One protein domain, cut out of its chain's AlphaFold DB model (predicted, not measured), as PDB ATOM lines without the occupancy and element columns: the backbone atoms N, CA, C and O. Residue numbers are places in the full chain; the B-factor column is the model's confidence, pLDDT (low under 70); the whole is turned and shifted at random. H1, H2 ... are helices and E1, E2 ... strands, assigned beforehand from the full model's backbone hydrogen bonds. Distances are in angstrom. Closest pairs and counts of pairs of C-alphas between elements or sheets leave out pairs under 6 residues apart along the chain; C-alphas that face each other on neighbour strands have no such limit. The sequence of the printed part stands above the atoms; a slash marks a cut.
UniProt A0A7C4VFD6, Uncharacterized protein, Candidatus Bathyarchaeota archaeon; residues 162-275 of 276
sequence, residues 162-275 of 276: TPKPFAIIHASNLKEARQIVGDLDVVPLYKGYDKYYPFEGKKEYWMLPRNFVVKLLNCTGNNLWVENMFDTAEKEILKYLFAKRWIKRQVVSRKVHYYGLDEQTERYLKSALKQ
ATOM      1  N   THR A 162     -32.369  33.349 -48.575       61.12
ATOM      2  CA  THR A 162     -32.382  32.808 -49.935       61.12
ATOM      3  C   THR A 162     -30.968  32.339 -50.282       61.12
ATOM      4  O   THR A 162     -30.052  33.171 -50.274       61.12
ATOM      5  N   PRO A 163     -30.748  31.054 -50.612       62.91
ATOM      6  CA  PRO A 163     -29.433  30.591 -51.023       62.91
ATOM      7  C   PRO A 163     -29.011  31.335 -52.299       62.91
ATOM      8  O   PRO A 163     -29.675  31.290 -53.333       62.91
ATOM      9  N   LYS A 164     -27.915  32.088 -52.197       75.00
ATOM     10  CA  LYS A 164     -27.311  32.886 -53.275       75.00
ATOM     11  C   LYS A 164     -25.786  32.790 -53.176       75.00
ATOM     12  O   LYS A 164     -25.282  32.473 -52.099       75.00
ATOM     13  N   PRO A 165     -25.037  33.075 -54.257       81.06
ATOM     14  CA  PRO A 165     -23.586  33.229 -54.209       81.06
ATOM     15  C   PRO A 165     -23.131  34.074 -53.017       81.06
ATOM     16  O   PRO A 165     -23.584  35.203 -52.847       81.06
ATOM     17  N   PHE A 166     -22.251  33.507 -52.196       86.25
ATOM     18  CA  PHE A 166     -21.721  34.111 -50.976       86.25
ATOM     19  C   PHE A 166     -22.771  34.440 -49.902       86.25
ATOM     20  O   PHE A 166     -22.473  35.176 -48.974       86.25
ATOM     21  N   ALA A 167     -23.991  33.910 -49.966       85.50
ATOM     22  CA  ALA A 167     -24.924  34.017 -48.849       85.50
ATOM     23  C   ALA A 167     -24.496  33.104 -47.689       85.50
ATOM     24  O   ALA A 167     -23.731  32.150 -47.870       85.50
ATOM     25  N   ILE A 168     -25.029  33.379 -46.502       86.44
ATOM     26  CA  ILE A 168     -24.972  32.469 -45.361       86.44
ATOM     27  C   ILE A 168     -26.351  31.837 -45.217       86.44
ATOM     28  O   ILE A 168     -27.352  32.544 -45.284       86.44
ATOM     29  N   ILE A 169     -26.388  30.521 -45.025       85.19
ATOM     30  CA  ILE A 169     -27.604  29.800 -44.637       85.19
ATOM     31  C   ILE A 169     -27.376  29.092 -43.307       85.19
ATOM     32  O   ILE A 169     -26.246  28.694 -42.989       85.19
ATOM     33  N   HIS A 170     -28.459  28.858 -42.583       84.94
ATOM     34  CA  HIS A 170     -28.460  28.076 -41.362       84.94
ATOM     35  C   HIS A 170     -29.029  26.684 -41.626       84.94
ATOM     36  O   HIS A 170     -30.148  26.512 -42.103       84.94
ATOM     37  N   ALA A 171     -28.247  25.661 -41.287       83.75
ATOM     38  CA  ALA A 171     -28.647  24.266 -41.425       83.75
ATOM     39  C   ALA A 171     -28.175  23.454 -40.219       83.75
ATOM     40  O   ALA A 171     -27.096  23.687 -39.677       83.75
ATOM     41  N   SER A 172     -28.945  22.455 -39.801       83.19
ATOM     42  CA  SER A 172     -28.578  21.590 -38.672       83.19
ATOM     43  C   SER A 172     -27.338  20.731 -38.972       83.19
ATOM     44  O   SER A 172     -26.529  20.421 -38.094       83.19
ATOM     45  N   ASN A 173     -27.116  20.384 -40.242       86.19
ATOM     46  CA  ASN A 173     -25.936  19.653 -40.698       86.19
ATOM     47  C   ASN A 173     -25.652  19.905 -42.190       86.19
ATOM     48  O   ASN A 173     -26.420  20.553 -42.897       86.19
ATOM     49  N   LEU A 174     -24.532  19.363 -42.671       86.81
ATOM     50  CA  LEU A 174     -24.091  19.529 -44.055       86.81
ATOM     51  C   LEU A 174     -25.056  18.891 -45.071       86.81
ATOM     52  O   LEU A 174     -25.183  19.391 -46.187       86.81
ATOM     53  N   LYS A 175     -25.728  17.790 -44.711       87.94
ATOM     54  CA  LYS A 175     -26.705  17.138 -45.592       87.94
ATOM     55  C   LYS A 175     -27.899  18.063 -45.828       87.94
ATOM     56  O   LYS A 175     -28.301  18.229 -46.971       87.94
ATOM     57  N   GLU A 176     -28.401  18.699 -44.774       82.88
ATOM     58  CA  GLU A 176     -29.461  19.704 -44.882       82.88
ATOM     59  C   GLU A 176     -28.984  20.942 -45.652       82.88
ATOM     60  O   GLU A 176     -29.676  21.381 -46.561       82.88
ATOM     61  N   ALA A 177     -27.768  21.440 -45.394       86.88
ATOM     62  CA  ALA A 177     -27.212  22.565 -46.154       86.88
ATOM     63  C   ALA A 177     -27.183  22.285 -47.668       86.88
ATOM     64  O   ALA A 177     -27.519  23.150 -48.468       86.88
ATOM     65  N   ARG A 178     -26.832  21.057 -48.073       86.88
ATOM     66  CA  ARG A 178     -26.865  20.629 -49.482       86.88
ATOM     67  C   ARG A 178     -28.283  20.539 -50.044       86.88
ATOM     68  O   ARG A 178     -28.483  20.881 -51.200       86.88
ATOM     69  N   GLN A 179     -29.254  20.100 -49.244       83.81
ATOM     70  CA  GLN A 179     -30.662  20.061 -49.656       83.81
ATOM     71  C   GLN A 179     -31.229  21.466 -49.876       83.81
ATOM     72  O   GLN A 179     -31.928  21.673 -50.858       83.81
ATOM     73  N   ILE A 180     -30.887  22.422 -49.006       78.94
ATOM     74  CA  ILE A 180     -31.303  23.830 -49.134       78.94
ATOM     75  C   ILE A 180     -30.704  24.463 -50.395       78.94
ATOM     76  O   ILE A 180     -31.376  25.218 -51.089       78.94
ATOM     77  N   VAL A 181     -29.443  24.147 -50.703       81.62
ATOM     78  CA  VAL A 181     -28.773  24.609 -51.927       81.62
ATOM     79  C   VAL A 181     -29.429  24.047 -53.191       81.62
ATOM     80  O   VAL A 181     -29.513  24.760 -54.190       81.62
ATOM     81  N   GLY A 182     -29.896  22.796 -53.153       80.38
ATOM     82  CA  GLY A 182     -30.537  22.141 -54.292       80.38
ATOM     83  C   GLY A 182     -29.645  22.158 -55.537       80.38
ATOM     84  O   GLY A 182     -28.488  21.740 -55.481       80.38
ATOM     85  N   ASP A 183     -30.182  22.686 -56.639       76.00
ATOM     86  CA  ASP A 183     -29.515  22.752 -57.949       76.00
ATOM     87  C   ASP A 183     -28.665  24.019 -58.162       76.00
ATOM     88  O   ASP A 183     -28.121  24.237 -59.250       76.00
ATOM     89  N   LEU A 184     -28.540  24.887 -57.151       78.44
ATOM     90  CA  LEU A 184     -27.724  26.094 -57.267       78.44
ATOM     91  C   LEU A 184     -26.240  25.741 -57.418       78.44
ATOM     92  O   LEU A 184     -25.720  24.837 -56.766       78.44
ATOM     93  N   ASP A 185     -25.519  26.512 -58.240       85.00
ATOM     94  CA  ASP A 185     -24.095  26.278 -58.524       85.00
ATOM     95  C   ASP A 185     -23.157  26.789 -57.410       85.00
ATOM     96  O   ASP A 185     -22.196  27.534 -57.631       85.00
ATOM     97  N   VAL A 186     -23.460  26.405 -56.170       89.94
ATOM     98  CA  VAL A 186     -22.731  26.786 -54.958       89.94
ATOM     99  C   VAL A 186     -22.410  25.560 -54.100       89.94
ATOM    100  O   VAL A 186     -23.089  24.539 -54.132       89.94
ATOM    101  N   VAL A 187     -21.348  25.659 -53.309       91.88
ATOM    102  CA  VAL A 187     -20.875  24.627 -52.389       91.88
ATOM    103  C   VAL A 187     -21.000  25.157 -50.963       91.88
ATOM    104  O   VAL A 187     -20.357  26.158 -50.639       91.88
ATOM    105  N   PRO A 188     -21.773  24.502 -50.081       92.25
ATOM    106  CA  PRO A 188     -21.897  24.950 -48.704       92.25
ATOM    107  C   PRO A 188     -20.603  24.677 -47.930       92.25
ATOM    108  O   PRO A 188     -20.219  23.525 -47.777       92.25
ATOM    109  N   LEU A 189     -19.921  25.693 -47.406       93.62
ATOM    110  CA  LEU A 189     -18.763  25.531 -46.519       93.62
ATOM    111  C   LEU A 189     -19.147  25.933 -45.097       93.62
ATOM    112  O   LEU A 189     -19.645  27.033 -44.880       93.62
ATOM    113  N   TYR A 190     -18.894  25.058 -44.124       91.06
ATOM    114  CA  TYR A 190     -19.172  25.358 -42.720       91.06
ATOM    115  C   TYR A 190     -18.409  26.613 -42.277       91.06
ATOM    116  O   TYR A 190     -17.197  26.696 -42.448       91.06
ATOM    117  N   LYS A 191     -19.126  27.581 -41.706       89.06
ATOM    118  CA  LYS A 191     -18.580  28.835 -41.175       89.06
ATOM    119  C   LYS A 191     -18.398  28.731 -39.663       89.06
ATOM    120  O   LYS A 191     -17.326  29.018 -39.136       89.06
ATOM    121  N   GLY A 192     -19.433  28.304 -38.952       85.31
ATOM    122  CA  GLY A 192     -19.438  28.313 -37.497       85.31
ATOM    123  C   GLY A 192     -20.790  27.930 -36.918       85.31
ATOM    124  O   GLY A 192     -21.715  27.567 -37.638       85.31
ATOM    125  N   TYR A 193     -20.890  27.978 -35.596       80.25
ATOM    126  CA  TYR A 193     -22.181  27.942 -34.920       80.25
ATOM    127  C   TYR A 193     -22.800  29.333 -34.941       80.25
ATOM    128  O   TYR A 193     -22.079  30.321 -34.765       80.25
ATOM    129  N   ASP A 194     -24.116  29.388 -35.125       71.19
ATOM    130  CA  ASP A 194     -24.855  30.623 -34.919       71.19
ATOM    131  C   ASP A 194     -24.790  30.999 -33.433       71.19
ATOM    132  O   ASP A 194     -25.090  30.191 -32.553       71.19
ATOM    133  N   LYS A 195     -24.324  32.217 -33.153       62.25
ATOM    134  CA  LYS A 195     -24.169  32.741 -31.790       62.25
ATOM    135  C   LYS A 195     -25.435  33.415 -31.265       62.25
ATOM    136  O   LYS A 195     -25.490  33.716 -30.076       62.25
ATOM    137  N   TYR A 196     -26.404  33.689 -32.134       57.22
ATOM    138  CA  TYR A 196     -27.618  34.435 -31.812       57.22
ATOM    139  C   TYR A 196     -28.852  33.536 -31.684       57.22
ATOM    140  O   TYR A 196     -29.924  34.031 -31.341       57.22
ATOM    141  N   TYR A 197     -28.705  32.223 -31.892       55.19
ATOM    142  CA  TYR A 197     -29.782  31.248 -31.731       55.19
ATOM    143  C   TYR A 197     -29.772  30.624 -30.321       55.19
ATOM    144  O   TYR A 197     -28.841  29.891 -29.987       55.19
ATOM    145  N   PRO A 198     -30.799  30.869 -29.483       44.38
ATOM    146  CA  PRO A 198     -30.894  30.293 -28.137       44.38
ATOM    147  C   PRO A 198     -31.349  28.822 -28.120       44.38
ATOM    148  O   PRO A 198     -31.301  28.186 -27.071       44.38
ATOM    149  N   PHE A 199     -31.771  28.269 -29.261       46.84
ATOM    150  CA  PHE A 199     -32.129  26.857 -29.407       46.84
ATOM    151  C   PHE A 199     -31.016  26.133 -30.169       46.84
ATOM    152  O   PHE A 199     -30.785  26.373 -31.353       46.84
ATOM    153  N   GLU A 200     -30.282  25.293 -29.448       50.19
ATOM    154  CA  GLU A 200     -29.098  24.571 -29.908       50.19
ATOM    155  C   GLU A 200     -29.323  23.840 -31.249       50.19
ATOM    156  O   GLU A 200     -30.269  23.071 -31.401       50.19
ATOM    157  N   GLY A 201     -28.410  24.022 -32.215       59.12
ATOM    158  CA  GLY A 201     -28.203  23.027 -33.278       59.12
ATOM    159  C   GLY A 201     -27.978  23.540 -34.699       59.12
ATOM    160  O   GLY A 201     -27.431  22.791 -35.511       59.12
ATOM    161  N   LYS A 202     -28.341  24.786 -35.030       69.25
ATOM    162  CA  LYS A 202     -28.127  25.306 -36.392       69.25
ATOM    163  C   LYS A 202     -26.690  25.823 -36.575       69.25
ATOM    164  O   LYS A 202     -26.133  26.554 -35.758       69.25
ATOM    165  N   LYS A 203     -26.067  25.366 -37.657       85.75
ATOM    166  CA  LYS A 203     -24.720  25.718 -38.110       85.75
ATOM    167  C   LYS A 203     -24.835  26.688 -39.279       85.75
ATOM    168  O   LYS A 203     -25.671  26.494 -40.158       85.75
ATOM    169  N   GLU A 204     -23.964  27.682 -39.310       88.94
ATOM    170  CA  GLU A 204     -23.829  28.605 -40.430       88.94
ATOM    171  C   GLU A 204     -22.993  27.961 -41.543       88.94
ATOM    172  O   GLU A 204     -21.903  27.432 -41.286       88.94
ATOM    173  N   TYR A 205     -23.457  28.063 -42.786       90.88
ATOM    174  CA  TYR A 205     -22.709  27.663 -43.978       90.88
ATOM    175  C   TYR A 205     -22.629  28.822 -44.969       90.88
ATOM    176  O   TYR A 205     -23.644  29.431 -45.290       90.88
ATOM    177  N   TRP A 206     -21.435  29.089 -45.495       91.94
ATOM    178  CA  TRP A 206     -21.240  29.956 -46.656       91.94
ATOM    179  C   TRP A 206     -21.592  29.222 -47.938       91.94
ATOM    180  O   TRP A 206     -21.113  28.113 -48.166       91.94
ATOM    181  N   MET A 207     -22.354  29.861 -48.813       91.69
ATOM    182  CA  MET A 207     -22.656  29.359 -50.149       91.69
ATOM    183  C   MET A 207     -21.552  29.778 -51.116       91.69
ATOM    184  O   MET A 207     -21.590  30.873 -51.669       91.69
ATOM    185  N   LEU A 208     -20.533  28.940 -51.305       93.19
ATOM    186  CA  LEU A 208     -19.379  29.287 -52.135       93.19
ATOM    187  C   LEU A 208     -19.637  28.982 -53.613       93.19
ATOM    188  O   LEU A 208     -19.800  27.814 -53.954       93.19
ATOM    189  N   PRO A 209     -19.614  29.971 -54.518       92.06
ATOM    190  CA  PRO A 209     -19.705  29.720 -55.955       92.06
ATOM    191  C   PRO A 209     -18.615  28.762 -56.442       92.06
ATOM    192  O   PRO A 209     -17.465  28.854 -56.000       92.06
ATOM    193  N   ARG A 210     -18.939  27.851 -57.369       89.94
ATOM    194  CA  ARG A 210     -17.968  26.847 -57.848       89.94
ATOM    195  C   ARG A 210     -16.687  27.460 -58.414       89.94
ATOM    196  O   ARG A 210     -15.603  26.946 -58.152       89.94
ATOM    197  N   ASN A 211     -16.787  28.559 -59.157       90.56
ATOM    198  CA  ASN A 211     -15.624  29.275 -59.691       90.56
ATOM    199  C   ASN A 211     -14.679  29.751 -58.572       90.56
ATOM    200  O   ASN A 211     -13.463  29.602 -58.691       90.56
ATOM    201  N   PHE A 212     -15.224  30.248 -57.461       93.94
ATOM    202  CA  PHE A 212     -14.437  30.617 -56.290       93.94
ATOM    203  C   PHE A 212     -13.848  29.387 -55.587       93.94
ATOM    204  O   PHE A 212     -12.679  29.406 -55.209       93.94
ATOM    205  N   VAL A 213     -14.598  28.284 -55.479       93.31
ATOM    206  CA  VAL A 213     -14.078  27.012 -54.940       93.31
ATOM    207  C   VAL A 213     -12.870  26.521 -55.743       93.31
ATOM    208  O   VAL A 213     -11.875  26.103 -55.156       93.31
ATOM    209  N   VAL A 214     -12.909  26.622 -57.075       92.12
ATOM    210  CA  VAL A 214     -11.767  26.283 -57.938       92.12
ATOM    211  C   VAL A 214     -10.569  27.195 -57.654       92.12
ATOM    212  O   VAL A 214      -9.452  26.695 -57.525       92.12
ATOM    213  N   LYS A 215     -10.776  28.509 -57.482       92.62
ATOM    214  CA  LYS A 215      -9.695  29.427 -57.078       92.62
ATOM    215  C   LYS A 215      -9.099  29.039 -55.718       92.62
ATOM    216  O   LYS A 215      -7.881  28.985 -55.597       92.62
ATOM    217  N   LEU A 216      -9.933  28.719 -54.722       92.56
ATOM    218  CA  LEU A 216      -9.479  28.274 -53.395       92.56
ATOM    219  C   LEU A 216      -8.645  26.993 -53.472       92.56
ATOM    220  O   LEU A 216      -7.613  26.892 -52.812       92.56
ATOM    221  N   LEU A 217      -9.059  26.031 -54.300       92.00
ATOM    222  CA  LEU A 217      -8.313  24.793 -54.517       92.00
ATOM    223  C   LEU A 217      -6.975  25.012 -55.230       92.00
ATOM    224  O   LEU A 217      -6.089  24.176 -55.107       92.00
ATOM    225  N   ASN A 218      -6.782  26.132 -55.926       89.50
ATOM    226  CA  ASN A 218      -5.474  26.476 -56.479       89.50
ATOM    227  C   ASN A 218      -4.530  27.105 -55.441       89.50
ATOM    228  O   ASN A 218      -3.327  27.176 -55.694       89.50
ATOM    229  N   CYS A 219      -5.041  27.504 -54.273       88.12
ATOM    230  CA  CYS A 219      -4.249  27.957 -53.128       88.12
ATOM    231  C   CYS A 219      -3.715  26.789 -52.274       88.12
ATOM    232  O   CYS A 219      -3.288  27.006 -51.142       88.12
ATOM    233  N   THR A 220      -3.766  25.541 -52.745       84.38
ATOM    234  CA  THR A 220      -3.259  24.375 -51.999       84.38
ATOM    235  C   THR A 220      -1.732  24.291 -52.050       84.38
ATOM    236  O   THR A 220      -1.106  24.668 -53.044       84.38
ATOM    237  N   GLY A 221      -1.116  23.757 -50.992       81.12
ATOM    238  CA  GLY A 221       0.340  23.602 -50.919       81.12
ATOM    239  C   GLY A 221       1.080  24.946 -50.924       81.12
ATOM    240  O   GLY A 221       0.749  25.840 -50.147       81.12
ATOM    241  N   ASN A 222       2.085  25.085 -51.796       81.69
ATOM    242  CA  ASN A 222       2.944  26.276 -51.890       81.69
ATOM    243  C   ASN A 222       2.529  27.255 -53.006       81.69
ATOM    244  O   ASN A 222       3.263  28.197 -53.300       81.69
ATOM    245  N   ASN A 223       1.372  27.046 -53.640       86.12
ATOM    246  CA  ASN A 223       0.905  27.907 -54.722       86.12
ATOM    247  C   ASN A 223       0.390  29.241 -54.170       86.12
ATOM    248  O   ASN A 223      -0.653  29.302 -53.520       86.12
ATOM    249  N   LEU A 224       1.130  30.315 -54.446       89.19
ATOM    250  CA  LEU A 224       0.817  31.670 -54.002       89.19
ATOM    251  C   LEU A 224      -0.154  32.350 -54.973       89.19
ATOM    252  O   LEU A 224       0.205  32.633 -56.115       89.19
ATOM    253  N   TRP A 225      -1.351  32.691 -54.496       92.31
ATOM    254  CA  TRP A 225      -2.333  33.462 -55.261       92.31
ATOM    255  C   TRP A 225      -2.450  34.883 -54.731       92.31
ATOM    256  O   TRP A 225      -2.656  35.096 -53.537       92.31
ATOM    257  N   VAL A 226      -2.323  35.866 -55.623       92.25
ATOM    258  CA  VAL A 226      -2.373  37.290 -55.268       92.25
ATOM    259  C   VAL A 226      -3.797  37.671 -54.857       92.25
ATOM    260  O   VAL A 226      -4.740  37.404 -55.596       92.25
ATOM    261  N   GLU A 227      -3.963  38.378 -53.736       91.88
ATOM    262  CA  GLU A 227      -5.270  38.835 -53.230       91.88
ATOM    263  C   GLU A 227      -6.074  39.639 -54.271       91.88
ATOM    264  O   GLU A 227      -7.295  39.557 -54.315       91.88
ATOM    265  N   ASN A 228      -5.405  40.374 -55.165       91.31
ATOM    266  CA  ASN A 228      -6.054  41.155 -56.225       91.31
ATOM    267  C   ASN A 228      -6.716  40.312 -57.328       91.31
ATOM    268  O   ASN A 228      -7.451  40.873 -58.132       91.31
ATOM    269  N   MET A 229      -6.466  39.000 -57.384       90.81
ATOM    270  CA  MET A 229      -7.180  38.080 -58.285       90.81
ATOM    271  C   MET A 229      -8.568  37.697 -57.757       90.81
ATOM    272  O   MET A 229      -9.335  37.023 -58.450       90.81
ATOM    273  N   PHE A 230      -8.870  38.110 -56.527       92.50
ATOM    274  CA  PHE A 230     -10.140  37.878 -55.873       92.50
ATOM    275  C   PHE A 230     -10.980  39.153 -55.878       92.50
ATOM    276  O   PHE A 230     -10.441  40.262 -55.788       92.50
ATOM    277  N   ASP A 231     -12.293  39.006 -55.994       91.56
ATOM    278  CA  ASP A 231     -13.222  40.123 -55.844       91.56
ATOM    279  C   ASP A 231     -13.428  40.498 -54.364       91.56
ATOM    280  O   ASP A 231     -12.845  39.910 -53.451       91.56
ATOM    281  N   THR A 232     -14.227  41.532 -54.103       89.94
ATOM    282  CA  THR A 232     -14.466  42.018 -52.740       89.94
ATOM    283  C   THR A 232     -15.106  40.959 -51.834       89.94
ATOM    284  O   THR A 232     -14.688  40.836 -50.684       89.94
ATOM    285  N   ALA A 233     -16.071  40.178 -52.328       87.31
ATOM    286  CA  ALA A 233     -16.753  39.153 -51.535       87.31
ATOM    287  C   ALA A 233     -15.824  37.960 -51.251       87.31
ATOM    288  O   ALA A 233     -15.730  37.484 -50.118       87.31
ATOM    289  N   GLU A 234     -15.064  37.536 -52.260       92.94
ATOM    290  CA  GLU A 234     -14.042  36.498 -52.154       92.94
ATOM    291  C   GLU A 234     -12.950  36.882 -51.137       92.94
ATOM    292  O   GLU A 234     -12.529  36.049 -50.327       92.94
ATOM    293  N   LYS A 235     -12.521  38.154 -51.114       93.38
ATOM    294  CA  LYS A 235     -11.539  38.668 -50.141       93.38
ATOM    295  C   LYS A 235     -12.034  38.588 -48.702       93.38
ATOM    296  O   LYS A 235     -11.246  38.244 -47.822       93.38
ATOM    297  N   GLU A 236     -13.301  38.895 -48.440       91.25
ATOM    298  CA  GLU A 236     -13.859  38.793 -47.084       91.25
ATOM    299  C   GLU A 236     -13.835  37.347 -46.577       91.25
ATOM    300  O   GLU A 236     -13.434  37.084 -45.438       91.25
ATOM    301  N   ILE A 237     -14.141  36.386 -47.451       92.38
ATOM    302  CA  ILE A 237     -14.045  34.964 -47.116       92.38
ATOM    303  C   ILE A 237     -12.583  34.559 -46.897       92.38
ATOM    304  O   ILE A 237     -12.285  33.896 -45.908       92.38
ATOM    305  N   LEU A 238     -11.645  34.993 -47.742       93.38
ATOM    306  CA  LEU A 238     -10.215  34.704 -47.555       93.38
ATOM    307  C   LEU A 238      -9.670  35.240 -46.225       93.38
ATOM    308  O   LEU A 238      -8.949  34.525 -45.526       93.38
ATOM    309  N   LYS A 239     -10.048  36.463 -45.837       92.50
ATOM    310  CA  LYS A 239      -9.704  37.031 -44.524       92.50
ATOM    311  C   LYS A 239     -10.259  36.173 -43.389       92.50
ATOM    312  O   LYS A 239      -9.545  35.915 -42.420       92.50
ATOM    313  N   TYR A 240     -11.501  35.703 -43.520       92.19
ATOM    314  CA  TYR A 240     -12.127  34.814 -42.544       92.19
ATOM    315  C   TYR A 240     -11.395  33.470 -42.433       92.19
ATOM    316  O   TYR A 240     -11.023  33.057 -41.333       92.19
ATOM    317  N   LEU A 241     -11.139  32.810 -43.566       93.31
ATOM    318  CA  LEU A 241     -10.402  31.547 -43.632       93.31
ATOM    319  C   LEU A 241      -9.007  31.693 -43.014       93.31
ATOM    320  O   LEU A 241      -8.567  30.824 -42.262       93.31
ATOM    321  N   PHE A 242      -8.328  32.813 -43.273       94.00
ATOM    322  CA  PHE A 242      -7.025  33.108 -42.684       94.00
ATOM    323  C   PHE A 242      -7.118  33.283 -41.165       94.00
ATOM    324  O   PHE A 242      -6.339  32.679 -40.428       94.00
ATOM    325  N   ALA A 243      -8.104  34.041 -40.675       91.56
ATOM    326  CA  ALA A 243      -8.340  34.203 -39.240       91.56
ATOM    327  C   ALA A 243      -8.637  32.860 -38.544       91.56
ATOM    328  O   ALA A 243      -8.213  32.642 -37.408       91.56
ATOM    329  N   LYS A 244      -9.310  31.934 -39.238       89.75
ATOM    330  CA  LYS A 244      -9.557  30.553 -38.791       89.75
ATOM    331  C   LYS A 244      -8.379  29.597 -38.995       89.75
ATOM    332  O   LYS A 244      -8.459  28.458 -38.546       89.75
ATOM    333  N   ARG A 245      -7.281  30.060 -39.603       92.56
ATOM    334  CA  ARG A 245      -6.089  29.269 -39.958       92.56
ATOM    335  C   ARG A 245      -6.373  28.120 -40.935       92.56
ATOM    336  O   ARG A 245      -5.636  27.142 -40.953       92.56
ATOM    337  N   TRP A 246      -7.418  28.252 -41.749       93.00
ATOM    338  CA  TRP A 246      -7.756  27.312 -42.828       93.00
ATOM    339  C   TRP A 246      -6.977  27.611 -44.110       93.00
ATOM    340  O   TRP A 246      -6.898  26.787 -45.009       93.00
ATOM    341  N   ILE A 247      -6.379  28.796 -44.201       94.81
ATOM    342  CA  ILE A 247      -5.468  29.191 -45.272       94.81
ATOM    343  C   ILE A 247      -4.344  30.044 -44.678       94.81
ATOM    344  O   ILE A 247      -4.519  30.699 -43.646       94.81
ATOM    345  N   LYS A 248      -3.180  30.049 -45.319       94.94
ATOM    346  CA  LYS A 248      -2.029  30.881 -44.960       94.94
ATOM    347  C   LYS A 248      -2.013  32.160 -45.788       94.94
ATOM    348  O   LYS A 248      -2.527  32.219 -46.903       94.94
ATOM    349  N   ARG A 249      -1.381  33.192 -45.232       94.56
ATOM    350  CA  ARG A 249      -1.203  34.506 -45.856       94.56
ATOM    351  C   ARG A 249       0.260  34.922 -45.754       94.56
ATOM    352  O   ARG A 249       0.856  34.795 -44.688       94.56
ATOM    353  N   GLN A 250       0.825  35.442 -46.838       94.81
ATOM    354  CA  GLN A 250       2.185  35.989 -46.875       94.81
ATOM    355  C   GLN A 250       2.231  37.255 -47.731       94.81
ATOM    356  O   GLN A 250       1.470  37.409 -48.685       94.81
ATOM    357  N   VAL A 251       3.136  38.174 -47.394       94.06
ATOM    358  CA  VAL A 251       3.419  39.357 -48.212       94.06
ATOM    359  C   VAL A 251       4.691  39.109 -49.020       94.06
ATOM    360  O   VAL A 251       5.741  38.834 -48.447       94.06
ATOM    361  N   VAL A 252       4.598  39.219 -50.346       92.00
ATOM    362  CA  VAL A 252       5.724  39.090 -51.286       92.00
ATOM    363  C   VAL A 252       5.692  40.296 -52.213       92.00
ATOM    364  O   VAL A 252       4.640  40.624 -52.763       92.00
ATOM    365  N   SER A 253       6.818  40.999 -52.356       91.81
ATOM    366  CA  SER A 253       6.926  42.193 -53.214       91.81
ATOM    367  C   SER A 253       5.814  43.225 -52.965       91.81
ATOM    368  O   SER A 253       5.196  43.733 -53.899       91.81
ATOM    369  N   ARG A 254       5.529  43.506 -51.682       91.94
ATOM    370  CA  ARG A 254       4.460  44.413 -51.208       91.94
ATOM    371  C   ARG A 254       3.025  43.997 -51.581       91.94
ATOM    372  O   ARG A 254       2.103  44.777 -51.373       91.94
ATOM    373  N   LYS A 255       2.809  42.780 -52.090       93.38
ATOM    374  CA  LYS A 255       1.484  42.231 -52.413       93.38
ATOM    375  C   LYS A 255       1.110  41.101 -51.456       93.38
ATOM    376  O   LYS A 255       1.950  40.272 -51.099       93.38
ATOM    377  N   VAL A 256      -0.157  41.061 -51.055       94.38
ATOM    378  CA  VAL A 256      -0.718  39.992 -50.218       94.38
ATOM    379  C   VAL A 256      -1.003  38.769 -51.083       94.38
ATOM    380  O   VAL A 256      -1.617  38.890 -52.142       94.38
ATOM    381  N   HIS A 257      -0.566  37.602 -50.618       94.44
ATOM    382  CA  HIS A 257      -0.833  36.314 -51.243       94.44
ATOM    383  C   HIS A 257      -1.459  35.351 -50.236       94.44
ATOM    384  O   HIS A 257      -1.081  35.355 -49.060       94.44
ATOM    385  N   TYR A 258      -2.369  34.507 -50.716       95.12
ATOM    386  CA  TYR A 258      -2.942  33.390 -49.970       95.12
ATOM    387  C   TYR A 258      -2.438  32.059 -50.538       95.12
ATOM    388  O   TYR A 258      -2.239  31.936 -51.747       95.12
ATOM    389  N   TYR A 259      -2.189  31.089 -49.658       94.69
ATOM    390  CA  TYR A 259      -1.674  29.755 -49.998       94.69
ATOM    391  C   TYR A 259      -1.919  28.768 -48.853       94.69
ATOM    392  O   TYR A 259      -2.383  29.160 -47.786       94.69
ATOM    393  N   GLY A 260      -1.565  27.498 -49.036       93.00
ATOM    394  CA  GLY A 260      -1.643  26.478 -47.998       93.00
ATOM    395  C   GLY A 260      -3.040  26.308 -47.406       93.00
ATOM    396  O   GLY A 260      -3.165  26.359 -46.182       93.00
ATOM    397  N   LEU A 261      -4.065  26.143 -48.256       93.88
ATOM    398  CA  LEU A 261      -5.389  25.691 -47.813       93.88
ATOM    399  C   LEU A 261      -5.246  24.396 -46.994       93.88
ATOM    400  O   LEU A 261      -4.480  23.510 -47.379       93.88
ATOM    401  N   ASP A 262      -5.935  24.304 -45.861       94.00
ATOM    402  CA  ASP A 262      -5.832  23.151 -44.976       94.00
ATOM    403  C   ASP A 262      -6.417  21.889 -45.623       94.00
ATOM    404  O   ASP A 262      -7.354  21.930 -46.426       94.00
ATOM    405  N   GLU A 263      -5.859  20.744 -45.242       92.19
ATOM    406  CA  GLU A 263      -6.165  19.464 -45.870       92.19
ATOM    407  C   GLU A 263      -7.636  19.046 -45.699       92.19
ATOM    408  O   GLU A 263      -8.218  18.432 -46.598       92.19
ATOM    409  N   GLN A 264      -8.263  19.378 -44.567       92.19
ATOM    410  CA  GLN A 264      -9.650  19.011 -44.304       92.19
ATOM    411  C   GLN A 264     -10.593  19.790 -45.227       92.19
ATOM    412  O   GLN A 264     -11.461  19.191 -45.873       92.19
ATOM    413  N   THR A 265     -10.398  21.104 -45.325       91.56
ATOM    414  CA  THR A 265     -11.166  21.976 -46.217       91.56
ATOM    415  C   THR A 265     -10.919  21.617 -47.681       91.56
ATOM    416  O   THR A 265     -11.870  21.490 -48.453       91.56
ATOM    417  N   GLU A 266      -9.669  21.366 -48.071       92.50
ATOM    418  CA  GLU A 266      -9.309  20.948 -49.430       92.50
ATOM    419  C   GLU A 266     -10.025  19.653 -49.843       92.50
ATOM    420  O   GLU A 266     -10.674  19.603 -50.895       92.50
ATOM    421  N   ARG A 267      -9.944  18.602 -49.014       92.56
ATOM    422  CA  ARG A 267     -10.603  17.312 -49.278       92.56
ATOM    423  C   ARG A 267     -12.113  17.479 -49.420       92.56
ATOM    424  O   ARG A 267     -12.713  16.888 -50.323       92.56
ATOM    425  N   TYR A 268     -12.717  18.295 -48.559       92.75
ATOM    426  CA  TYR A 268     -14.141  18.598 -48.616       92.75
ATOM    427  C   TYR A 268     -14.530  19.269 -49.941       92.75
ATOM    428  O   TYR A 268     -15.405  18.766 -50.650       92.75
ATOM    429  N   LEU A 269     -13.850  20.358 -50.306       92.56
ATOM    430  CA  LEU A 269     -14.139  21.120 -51.522       92.56
ATOM    431  C   LEU A 269     -13.921  20.277 -52.791       92.56
ATOM    432  O   LEU A 269     -14.758  20.300 -53.694       92.56
ATOM    433  N   LYS A 270     -12.863  19.452 -52.836       92.31
ATOM    434  CA  LYS A 270     -12.626  18.495 -53.934       92.31
ATOM    435  C   LYS A 270     -13.760  17.480 -54.075       92.31
ATOM    436  O   LYS A 270     -14.176  17.183 -55.192       92.31
ATOM    437  N   SER A 271     -14.248  16.937 -52.960       90.25
ATOM    438  CA  SER A 271     -15.373  15.993 -52.959       90.25
ATOM    439  C   SER A 271     -16.668  16.663 -53.426       90.25
ATOM    440  O   SER A 271     -17.382  16.116 -54.264       90.25
ATOM    441  N   ALA A 272     -16.932  17.883 -52.955       86.19
ATOM    442  CA  ALA A 272     -18.127  18.638 -53.311       86.19
ATOM    443  C   ALA A 272     -18.192  19.002 -54.805       86.19
ATOM    444  O   ALA A 272     -19.277  19.000 -55.378       86.19
ATOM    445  N   LEU A 273     -17.054  19.252 -55.465       85.88
ATOM    446  CA  LEU A 273     -17.035  19.493 -56.913       85.88
ATOM    447  C   LEU A 273     -17.336  18.237 -57.749       85.88
ATOM    448  O   LEU A 273     -17.879  18.376 -58.847       85.88
ATOM    449  N   LYS A 274     -16.996  17.039 -57.246       80.38
ATOM    450  CA  LYS A 274     -17.190  15.749 -57.937       80.38
ATOM    451  C   LYS A 274     -18.622  15.221 -57.872       80.38
ATOM    452  O   LYS A 274     -18.995  14.414 -58.713       80.38
ATOM    453  N   GLN A 275     -19.394  15.622 -56.866       62.56
ATOM    454  CA  GLN A 275     -20.775  15.181 -56.694       62.56
ATOM    455  C   GLN A 275     -21.683  15.986 -57.640       62.56
ATOM    456  O   GLN A 275     -21.988  17.153 -57.389       62.56
TER     457      GLN A 275
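This is residues 162 to 275 of the 276 residues of an uncharacterized protein of Candidatus Bathyarchaeota archaeon (UniProt A0A7C4VFD6). A strongly twisted sheet of three strands, E1, E3 and E2, with H1 over it lies toward one end of this only just elongated domain, and the two-strand hairpin E4 and E5 lies toward the other. Between these ends come H2, H3 and H4, with H4 packed on both E2 and H2. The printed part has 114 residues, with four named helices and five named strands in the order E1 H1 E2 E3 H2 H3 E4 E5 H4; both sheets, E1 E3 E2 and E4 E5, are antiparallel, and the class is mixed, helices and strands. It is compact, with a radius of gyration of the C-alphas of 14.4 A, and spans 47 by 31 by 24 A.

Start at E1, residues 168 to 171, an edge strand, and pass to its antiparallel neighbour E3, residues 203 to 209, where N 169 and O 205 are 3.0 A apart, within hydrogen-bond range. On the other side of E3 find E2, residues 186 to 193, which forms a hairpin with it; N 189 and O 206 are 2.8 A apart. H1, residues 174 to 181, is on this sheet at a height of 7.2 A and only just over E3, on which 3 of its C-alphas fall; its closest C-alpha pair with E2 is Ala 177 and Pro 188, 6.4 A. E1, H1 and E2 form a split strand-helix-strand unit, two strands running the same way with E3 between them, and its crossover is right-handed. H2, residues 210 to 218, only grazes the sheet with its residues 210 to 213. H3, residues 232 to 243, is close to H2 but not clearly touching: the closest C-alphas, of Phe 212 and Glu 234, are 7.2 A apart. Next look at the hairpin of E4, residues 248 to 252, and E5, residues 255 to 259, where N 250 and O 257 are 2.9 A apart. H4, residues 263 to 274, touches H2 at a steep tilt of 41 degrees, opposite ways, with C-alphas Leu 217 and Glu 266 closest at 6.5 A. In H1, H2, H3 and H4 every O i to N i+4 pair is within hydrogen-bond range.

Find C-alpha 168 at (-24.972, 32.469, -45.361), where E1 begins. E2 runs 20.1 A and E3 19.0 A; H3 and H4 each run 16.8 A. H4 ends at C-alpha 274, (-17.190, 15.749, -57.937).

The C-alphas of Phe 199 and Ser 253 are farthest apart, at 48.2 A. The printed part has no cut, and its long link joins H2 to H3. Confidence is under 70 at residues 162 to 163, 195 to 202 and 275.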